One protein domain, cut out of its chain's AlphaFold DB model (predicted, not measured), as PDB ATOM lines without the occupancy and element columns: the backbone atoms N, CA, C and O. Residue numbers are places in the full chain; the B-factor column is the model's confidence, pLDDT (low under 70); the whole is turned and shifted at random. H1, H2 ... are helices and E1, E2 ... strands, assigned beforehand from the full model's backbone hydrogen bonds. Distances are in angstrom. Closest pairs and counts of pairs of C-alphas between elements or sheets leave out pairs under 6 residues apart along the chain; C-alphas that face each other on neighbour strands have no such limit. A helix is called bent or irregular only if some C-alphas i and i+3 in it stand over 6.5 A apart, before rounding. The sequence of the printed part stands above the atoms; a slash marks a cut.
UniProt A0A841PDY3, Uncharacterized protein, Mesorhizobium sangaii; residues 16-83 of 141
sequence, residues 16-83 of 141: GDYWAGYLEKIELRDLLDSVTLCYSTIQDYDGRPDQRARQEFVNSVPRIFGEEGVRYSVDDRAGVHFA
ATOM      1  N   GLY A  16      20.192 -61.454  27.960       51.84
ATOM      2  CA  GLY A  16      19.167 -60.492  27.531       51.84
ATOM      3  C   GLY A  16      18.630 -59.546  28.618       51.84
ATOM      4  O   GLY A  16      18.447 -58.366  28.337       51.84
ATOM      5  N   ASP A  17      18.435 -60.013  29.856       51.28
ATOM      6  CA  ASP A  17      17.834 -59.198  30.931       51.28
ATOM      7  C   ASP A  17      18.832 -58.185  31.521       51.28
ATOM      8  O   ASP A  17      18.449 -57.138  32.042       51.28
ATOM      9  N   TYR A  18      20.133 -58.480  31.411       58.53
ATOM     10  CA  TYR A  18      21.205 -57.598  31.872       58.53
ATOM     11  C   TYR A  18      21.348 -56.358  30.982       58.53
ATOM     12  O   TYR A  18      21.525 -55.256  31.497       58.53
ATOM     13  N   TRP A  19      21.231 -56.518  29.658       57.97
ATOM     14  CA  TRP A  19      21.411 -55.413  28.715       57.97
ATOM     15  C   TRP A  19      20.360 -54.324  28.884       57.97
ATOM     16  O   TRP A  19      20.724 -53.159  28.919       57.97
ATOM     17  N   ALA A  20      19.083 -54.677  29.055       58.66
ATOM     18  CA  ALA A  20      18.023 -53.679  29.197       58.66
ATOM     19  C   ALA A  20      18.221 -52.799  30.445       58.66
ATOM     20  O   ALA A  20      18.242 -51.574  30.344       58.66
ATOM     21  N   GLY A  21      18.456 -53.416  31.608       58.44
ATOM     22  CA  GLY A  21      18.677 -52.677  32.856       58.44
ATOM     23  C   GLY A  21      20.026 -51.951  32.927       58.44
ATOM     24  O   GLY A  21      20.176 -51.010  33.706       58.44
ATOM     25  N   TYR A  22      21.012 -52.387  32.140       62.75
ATOM     26  CA  TYR A  22      22.304 -51.715  32.006       62.75
ATOM     27  C   TYR A  22      22.218 -50.514  31.054       62.75
ATOM     28  O   TYR A  22      22.668 -49.430  31.413       62.75
ATOM     29  N   LEU A  23      21.566 -50.669  29.898       63.53
ATOM     30  CA  LEU A  23      21.343 -49.598  28.921       63.53
ATOM     31  C   LEU A  23      20.461 -48.471  29.469       63.53
ATOM     32  O   LEU A  23      20.638 -47.322  29.087       63.53
ATOM     33  N   GLU A  24      19.550 -48.771  30.396       61.81
ATOM     34  CA  GLU A  24      18.740 -47.747  31.069       61.81
ATOM     35  C   GLU A  24      19.575 -46.833  31.988       61.81
ATOM     36  O   GLU A  24      19.182 -45.702  32.268       61.81
ATOM     37  N   LYS A  25      20.728 -47.313  32.472       63.22
ATOM     38  CA  LYS A  25      21.550 -46.627  33.485       63.22
ATOM     39  C   LYS A  25      22.890 -46.126  32.962       63.22
ATOM     40  O   LYS A  25      23.561 -45.387  33.677       63.22
ATOM     41  N   ILE A  26      23.307 -46.579  31.784       62.47
ATOM     42  CA  ILE A  26      24.598 -46.221  31.207       62.47
ATOM     43  C   ILE A  26      24.557 -44.781  30.693       62.47
ATOM     44  O   ILE A  26      23.589 -44.361  30.055       62.47
ATOM     45  N   GLU A  27      25.613 -44.013  30.955       65.94
ATOM     46  CA  GLU A  27      25.756 -42.714  30.312       65.94
ATOM     47  C   GLU A  27      26.053 -42.904  28.824       65.94
ATOM     48  O   GLU A  27      26.763 -43.826  28.419       65.94
ATOM     49  N   LEU A  28      25.542 -41.997  27.986       67.75
ATOM     50  CA  LEU A  28      25.794 -42.049  26.545       67.75
ATOM     51  C   LEU A  28      27.298 -42.088  26.244       67.75
ATOM     52  O   LEU A  28      27.716 -42.811  25.354       67.75
ATOM     53  N   ARG A  29      28.117 -41.364  27.012       68.44
ATOM     54  CA  ARG A  29      29.575 -41.401  26.874       68.44
ATOM     55  C   ARG A  29      30.136 -42.809  27.069       68.44
ATOM     56  O   ARG A  29      30.862 -43.279  26.205       68.44
ATOM     57  N   ASP A  30      29.766 -43.482  28.154       64.00
ATOM     58  CA  ASP A  30      30.248 -44.835  28.454       64.00
ATOM     59  C   ASP A  30      29.781 -45.840  27.390       64.00
ATOM     60  O   ASP A  30      30.511 -46.764  27.021       64.00
ATOM     61  N   LEU A  31      28.575 -45.638  26.844       72.25
ATOM     62  CA  LEU A  31      28.069 -46.426  25.723       72.25
ATOM     63  C   LEU A  31      28.915 -46.219  24.458       72.25
ATOM     64  O   LEU A  31      29.203 -47.184  23.755       72.25
ATOM     65  N   LEU A  32      29.337 -44.991  24.164       77.88
ATOM     66  CA  LEU A  32      30.184 -44.706  23.004       77.88
ATOM     67  C   LEU A  32      31.628 -45.187  23.218       77.88
ATOM     68  O   LEU A  32      32.198 -45.785  22.308       77.88
ATOM     69  N   ASP A  33      32.177 -45.049  24.427       74.19
ATOM     70  CA  ASP A  33      33.488 -45.596  24.804       74.19
ATOM     71  C   ASP A  33      33.503 -47.134  24.682       74.19
ATOM     72  O   ASP A  33      34.523 -47.737  24.328       74.19
ATOM     73  N   SER A  34      32.351 -47.788  24.880       74.12
ATOM     74  CA  SER A  34      32.214 -49.236  24.681       74.12
ATOM     75  C   SER A  34      32.504 -49.675  23.241       74.12
ATOM     76  O   SER A  34      33.027 -50.769  23.039       74.12
ATOM     77  N   VAL A  35      32.255 -48.824  22.238       79.75
ATOM     78  CA  VAL A  35      32.586 -49.109  20.831       79.75
ATOM     79  C   VAL A  35      34.100 -49.222  20.659       79.75
ATOM     80  O   VAL A  35      34.594 -50.182  20.059       79.75
ATOM     81  N   THR A  36      34.848 -48.289  21.248       82.69
ATOM     82  CA  THR A  36      36.314 -48.291  21.231       82.69
ATOM     83  C   THR A  36      36.880 -49.483  22.008       82.69
ATOM     84  O   THR A  36      37.811 -50.151  21.546       82.69
ATOM     85  N   LEU A  37      36.286 -49.815  23.159       80.12
ATOM     86  CA  LEU A  37      36.680 -50.988  23.942       80.12
ATOM     87  C   LEU A  37      36.433 -52.287  23.169       80.12
ATOM     88  O   LEU A  37      37.354 -53.098  23.057       80.12
ATOM     89  N   CYS A  38      35.255 -52.456  22.567       80.50
ATOM     90  CA  CYS A  38      34.927 -53.613  21.737       80.50
ATOM     91  C   CYS A  38      35.976 -53.812  20.640       80.50
ATOM     92  O   CYS A  38      36.574 -54.885  20.567       80.50
ATOM     93  N   TYR A  39      36.302 -52.763  19.879       84.81
ATOM     94  CA  TYR A  39      37.356 -52.811  18.864       84.81
ATOM     95  C   TYR A  39      38.709 -53.282  19.419       84.81
ATOM     96  O   TYR A  39      39.376 -54.128  18.817       84.81
ATOM     97  N   SER A  40      39.107 -52.781  20.594       84.31
ATOM     98  CA  SER A  40      40.376 -53.161  21.227       84.31
ATOM     99  C   SER A  40      40.424 -54.638  21.639       84.31
ATOM    100  O   SER A  40      41.493 -55.253  21.587       84.31
ATOM    101  N   THR A  41      39.266 -55.214  21.979       85.19
ATOM    102  CA  THR A  41      39.118 -56.602  22.441       85.19
ATOM    103  C   THR A  41      38.917 -57.623  21.325       85.19
ATOM    104  O   THR A  41      39.032 -58.817  21.584       85.19
ATOM    105  N   ILE A  42      38.663 -57.190  20.084       86.50
ATOM    106  CA  ILE A  42      38.537 -58.109  18.946       86.50
ATOM    107  C   ILE A  42      39.899 -58.761  18.674       86.50
ATOM    108  O   ILE A  42      40.875 -58.086  18.311       86.50
ATOM    109  N   GLN A  43      39.950 -60.075  18.867       89.12
ATOM    110  CA  GLN A  43      41.130 -60.920  18.731       89.12
ATOM    111  C   GLN A  43      40.772 -62.213  17.986       89.12
ATOM    112  O   GLN A  43      39.616 -62.638  17.995       89.12
ATOM    113  N   ASP A  44      41.761 -62.816  17.335       84.31
ATOM    114  CA  ASP A  44      41.664 -64.127  16.706       84.31
ATOM    115  C   ASP A  44      41.747 -65.257  17.752       84.31
ATOM    116  O   ASP A  44      41.868 -65.024  18.956       84.31
ATOM    117  N   TYR A  45      41.683 -66.508  17.289       80.00
ATOM    118  CA  TYR A  45      41.759 -67.682  18.167       80.00
ATOM    119  C   TYR A  45      43.091 -67.785  18.936       80.00
ATOM    120  O   TYR A  45      43.133 -68.371  20.017       80.00
ATOM    121  N   ASP A  46      44.158 -67.182  18.409       84.00
ATOM    122  CA  ASP A  46      45.489 -67.156  19.018       84.00
ATOM    123  C   ASP A  46      45.673 -65.957  19.974       84.00
ATOM    124  O   ASP A  46      46.768 -65.751  20.505       84.00
ATOM    125  N   GLY A  47      44.632 -65.143  20.191       81.50
ATOM    126  CA  GLY A  47      44.676 -63.952  21.044       81.50
ATOM    127  C   GLY A  47      45.381 -62.750  20.408       81.50
ATOM    128  O   GLY A  47      45.709 -61.782  21.100       81.50
ATOM    129  N   ARG A  48      45.642 -62.778  19.097       85.50
ATOM    130  CA  ARG A  48      46.225 -61.651  18.354       85.50
ATOM    131  C   ARG A  48      45.110 -60.761  17.812       85.50
ATOM    132  O   ARG A  48      44.007 -61.241  17.586       85.50
ATOM    133  N   PRO A  49      45.354 -59.465  17.568       85.50
ATOM    134  CA  PRO A  49      44.369 -58.596  16.928       85.50
ATOM    135  C   PRO A  49      43.843 -59.172  15.598       85.50
ATOM    136  O   PRO A  49      44.599 -59.279  14.634       85.50
ATOM    137  N   ASP A  50      42.546 -59.492  15.525       89.75
ATOM    138  CA  ASP A  50      41.906 -59.886  14.263       89.75
ATOM    139  C   ASP A  50      41.579 -58.625  13.458       89.75
ATOM    140  O   ASP A  50      40.551 -57.973  13.655       89.75
ATOM    141  N   GLN A  51      42.487 -58.261  12.553       87.06
ATOM    142  CA  GLN A  51      42.357 -57.056  11.738       87.06
ATOM    143  C   GLN A  51      41.119 -57.087  10.830       87.06
ATOM    144  O   GLN A  51      40.531 -56.036  10.570       87.06
ATOM    145  N   ARG A  52      40.701 -58.269  10.356       87.94
ATOM    146  CA  ARG A  52      39.532 -58.396   9.479       87.94
ATOM    147  C   ARG A  52      38.258 -58.137  10.271       87.94
ATOM    148  O   ARG A  52      37.481 -57.270   9.882       87.94
ATOM    149  N   ALA A  53      38.086 -58.818  11.402       85.44
ATOM    150  CA  ALA A  53      36.922 -58.626  12.266       85.44
ATOM    151  C   ALA A  53      36.850 -57.191  12.821       85.44
ATOM    152  O   ALA A  53      35.772 -56.605  12.907       85.44
ATOM    153  N   ARG A  54      38.000 -56.578  13.130       87.75
ATOM    154  CA  ARG A  54      38.091 -55.161  13.524       87.75
ATOM    155  C   ARG A  54      37.602 -54.216  12.433       87.75
ATOM    156  O   ARG A  54      36.846 -53.295  12.727       87.75
ATOM    157  N   GLN A  55      38.019 -54.441  11.188       85.88
ATOM    158  CA  GLN A  55      37.596 -53.603  10.070       85.88
ATOM    159  C   GLN A  55      36.108 -53.785   9.758       85.88
ATOM    160  O   GLN A  55      35.408 -52.806   9.516       85.88
ATOM    161  N   GLU A  56      35.608 -55.022   9.800       87.25
ATOM    162  CA  GLU A  56      34.178 -55.312   9.658       87.25
ATOM    163  C   GLU A  56      33.360 -54.591  10.735       87.25
ATOM    164  O   GLU A  56      32.349 -53.959  10.423       87.25
ATOM    165  N   PHE A  57      33.837 -54.601  11.982       86.44
ATOM    166  CA  PHE A  57      33.215 -53.875  13.083       86.44
ATOM    167  C   PHE A  57      33.191 -52.361  12.828       86.44
ATOM    168  O   PHE A  57      32.110 -51.773  12.815       86.44
ATOM    169  N   VAL A  58      34.339 -51.734  12.535       87.38
ATOM    170  CA  VAL A  58      34.423 -50.283  12.262       87.38
ATOM    171  C   VAL A  58      33.535 -49.870  11.091       87.38
ATOM    172  O   VAL A  58      32.856 -48.855  11.176       87.38
ATOM    173  N   ASN A  59      33.457 -50.675  10.031       86.56
ATOM    174  CA  ASN A  59      32.613 -50.370   8.872       86.56
ATOM    175  C   ASN A  59      31.107 -50.476   9.181       86.56
ATOM    176  O   ASN A  59      30.285 -49.874   8.490       86.56
ATOM    177  N   SER A  60      30.735 -51.242  10.209       82.88
ATOM    178  CA  SER A  60      29.340 -51.466  10.601       82.88
ATOM    179  C   SER A  60      28.770 -50.319  11.432       82.88
ATOM    180  O   SER A  60      27.592 -49.986  11.295       82.88
ATOM    181  N   VAL A  61      29.589 -49.711  12.294       82.69
ATOM    182  CA  VAL A  61      29.132 -48.718  13.279       82.69
ATOM    183  C   VAL A  61      28.556 -47.443  12.638       82.69
ATOM    184  O   VAL A  61      27.466 -47.042  13.046       82.69
ATOM    185  N   PRO A  62      29.167 -46.833  11.599       79.19
ATOM    186  CA  PRO A  62      28.601 -45.658  10.933       79.19
ATOM    187  C   PRO A  62      27.213 -45.910  10.340       79.19
ATOM    188  O   PRO A  62      26.357 -45.027  10.374       79.19
ATOM    189  N   ARG A  63      26.967 -47.125   9.829       78.81
ATOM    190  CA  ARG A  63      25.651 -47.517   9.313       78.81
ATOM    191  C   ARG A  63      24.610 -47.530  10.431       78.81
ATOM    192  O   ARG A  63      23.554 -46.933  10.265       78.81
ATOM    193  N   ILE A  64      24.937 -48.146  11.566       78.50
ATOM    194  CA  ILE A  64      24.049 -48.221  12.738       78.50
ATOM    195  C   ILE A  64      23.765 -46.818  13.288       78.50
ATOM    196  O   ILE A  64      22.621 -46.486  13.571       78.50
ATOM    197  N   PHE A  65      24.779 -45.954  13.382       76.88
ATOM    198  CA  PHE A  65      24.579 -44.573  13.828       76.88
ATOM    199  C   PHE A  65      23.668 -43.782  12.882       76.88
ATOM    200  O   PHE A  65      22.817 -43.025  13.347       76.88
ATOM    201  N   GLY A  66      23.798 -43.993  11.569       69.56
ATOM    202  CA  GLY A  66      22.894 -43.416  10.574       69.56
ATOM    203  C   GLY A  66      21.453 -43.926  10.691       69.56
ATOM    204  O   GLY A  66      20.524 -43.126  10.603       69.56
ATOM    205  N   GLU A  67      21.267 -45.229  10.921       69.81
ATOM    206  CA  GLU A  67      19.953 -45.869  11.102       69.81
ATOM    207  C   GLU A  67      19.239 -45.367  12.370       69.81
ATOM    208  O   GLU A  67      18.054 -45.043  12.322       69.81
ATOM    209  N   GLU A  68      19.974 -45.211  13.473       66.88
ATOM    210  CA  GLU A  68      19.440 -44.772  14.772       66.88
ATOM    211  C   GLU A  68      19.381 -43.236  14.928       66.88
ATOM    212  O   GLU A  68      18.997 -42.714  15.977       66.88
ATOM    213  N   GLY A  69      19.778 -42.473  13.900       66.19
ATOM    214  CA  GLY A  69      19.783 -41.002  13.932       66.19
ATOM    215  C   GLY A  69      20.790 -40.398  14.924       66.19
ATOM    216  O   GLY A  69      20.648 -39.247  15.354       66.19
ATOM    217  N   VAL A  70      21.813 -41.168  15.288       67.00
ATOM    218  CA  VAL A  70      22.849 -40.821  16.257       67.00
ATOM    219  C   VAL A  70      23.905 -39.957  15.566       67.00
ATOM    220  O   VAL A  70      24.560 -40.372  14.614       67.00
ATOM    221  N   ARG A  71      24.091 -38.720  16.040       72.69
ATOM    222  CA  ARG A  71      25.019 -37.742  15.438       72.69
ATOM    223  C   ARG A  71      26.460 -37.940  15.904       72.69
ATOM    224  O   ARG A  71      27.067 -37.021  16.446       72.69
ATOM    225  N   TYR A  72      27.005 -39.128  15.686       73.06
ATOM    226  CA  TYR A  72      28.403 -39.449  15.960       73.06
ATOM    227  C   TYR A  72      29.050 -40.085  14.727       73.06
ATOM    228  O   TYR A  72      28.374 -40.624  13.855       73.06
ATOM    229  N   SER A  73      30.364 -39.967  14.635       75.94
ATOM    230  CA  SER A  73      31.210 -40.538  13.590       75.94
ATOM    231  C   SER A  73      32.284 -41.395  14.241       75.94
ATOM    232  O   SER A  73      32.602 -41.201  15.414       75.94
ATOM    233  N   VAL A  74      32.812 -42.363  13.500       81.38
ATOM    234  CA  VAL A  74      33.795 -43.317  14.012       81.38
ATOM    235  C   VAL A  74      35.011 -43.311  13.098       81.38
ATOM    236  O   VAL A  74      34.851 -43.364  11.879       81.38
ATOM    237  N   ASP A  75      36.206 -43.207  13.679       80.56
ATOM    238  CA  ASP A  75      37.474 -43.272  12.947       80.56
ATOM    239  C   ASP A  75      37.969 -44.720  12.735       80.56
ATOM    240  O   ASP A  75      37.409 -45.685  13.263       80.56
ATOM    241  N   ASP A  76      39.061 -44.884  11.981       78.06
ATOM    242  CA  ASP A  76      39.654 -46.193  11.653       78.06
ATOM    243  C   ASP A  76      40.141 -46.993  12.881       78.06
ATOM    244  O   ASP A  76      40.448 -48.186  12.784       78.06
ATOM    245  N   ARG A  77      40.233 -46.349  14.049       76.06
ATOM    246  CA  ARG A  77      40.612 -46.951  15.335       76.06
ATOM    247  C   ARG A  77      39.415 -47.124  16.270       76.06
ATOM    248  O   ARG A  77      39.610 -47.368  17.459       76.06
ATOM    249  N   ALA A  78      38.199 -47.013  15.738       78.25
ATOM    250  CA  ALA A  78      36.950 -47.033  16.487       78.25
ATOM    251  C   ALA A  78      36.815 -45.907  17.531       78.25
ATOM    252  O   ALA A  78      36.064 -46.054  18.498       78.25
ATOM    253  N   GLY A  79      37.536 -44.796  17.361       80.75
ATOM    254  CA  GLY A  79      37.345 -43.580  18.145       80.75
ATOM    255  C   GLY A  79      36.050 -42.889  17.732       80.75
ATOM    256  O   GLY A  79      35.831 -42.644  16.545       80.75
ATOM    257  N   VAL A  80      35.176 -42.615  18.701       76.88
ATOM    258  CA  VAL A  80      33.860 -42.016  18.457       76.88
ATOM    259  C   VAL A  80      33.917 -40.503  18.666       76.88
ATOM    260  O   VAL A  80      34.239 -40.033  19.753       76.88
ATOM    261  N   HIS A  81      33.550 -39.737  17.638       74.50
ATOM    262  CA  HIS A  81      33.564 -38.269  17.630       74.50
ATOM    263  C   HIS A  81      32.174 -37.724  17.325       74.50
ATOM    264  O   HIS A  81      31.425 -38.317  16.548       74.50
ATOM    265  N   PHE A  82      31.804 -36.579  17.892       67.69
ATOM    266  CA  PHE A  82      30.506 -35.969  17.607       67.69
ATOM    267  C   PHE A  82      30.446 -35.490  16.147       67.69
ATOM    268  O   PHE A  82      31.265 -34.689  15.709       67.69
ATOM    269  N   ALA A  83      29.470 -35.970  15.373       58.62
ATOM    270  CA  ALA A  83      29.408 -35.737  13.925       58.62
ATOM    271  C   ALA A  83      29.131 -34.271  13.556       58.62
ATOM    272  O   ALA A  83      29.426 -33.851  12.441       58.62
TER     273      ALA A  83
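What this domain is: This is residues 16 to 83 of the 141 residues of an uncharacterized protein of Mesorhizobium sangaii (UniProt A0A841PDY3). Two long helices, H2 and H3, run loosely side by side in opposite directions, and a small two-strand hairpin, E1 and E2, packs on them, E1 toward H3 and E2 toward H2. The short helix H1 sticks out from this body with residues 16 to 22. The printed part has 68 residues with three named helices and two named strands, in the order H1, H2, H3, E1, E2; the sheet has the order E1 - E2 and is antiparallel, and the class is mostly helix. The whole is only just compact, close to loose, with a radius of gyration of the C-alphas of 13.0 A and spans of 35 by 29 by 17 A.

How they stand to each other: Begin with the sheet: E1, residues 72 to 74, and E2, residues 80 to 82, form a hairpin and are antiparallel at 146 degrees. Look there for N 73 and O 81, 2.7 A apart, and N 81 and O 73, 2.8 A apart, both within hydrogen-bond range. From E1 go to H3, residues 51 to 67: their closest C-alphas are those of Ser 73 and Pro 62, 6.3 A apart. From E2 go to H2, residues 28 to 41: the closest C-alphas are those of Val 80 and Leu 32, 6.4 A apart. H2 and H3 form a helical hairpin, opposite ways at a shallow tilt of 22 degrees. They only just touch, with 3 pairs of C-alphas within 8 A, made by residue 39 of H2 and residues 54 to 58 of H3; the closest C-alphas are those of Tyr 39 and Arg 54, 5.9 A apart. H1, residues 16 to 23, is only just apart from H2, closest 8.1 A, and is apart from H3, E1 and E2. The O i to N i+4 pairs within hydrogen-bond range number 2 of 4 in H1, 8 of 10 in H2 and 11 of 13 in H3.

Where its parts are: Find C-alpha 72 at (28.403, -39.449, 15.960), where E1 begins its 6.9 A; E2 is 7.0 A long and ends at C-alpha 82, at (30.506, -35.969, 17.607). H3 runs 25.0 A from C-alpha 51 at (42.357, -57.056, 11.738); it is only just irregular, with C-alphas 59 and 62 at 6.52 A. H2 is 20.2 A long and H1 11.2 A.

The domain as a whole: The two C-alphas farthest apart are those of Asp 46 and Gly 69, at 37.0 A. The printed part has no cut and no long link; the link from H2 to H3 is short, the others tight. In this model the mean pLDDT of the printed part is 75.5, and it is under 70 in residues 16 to 30, 66 to 70 and 82 to 83.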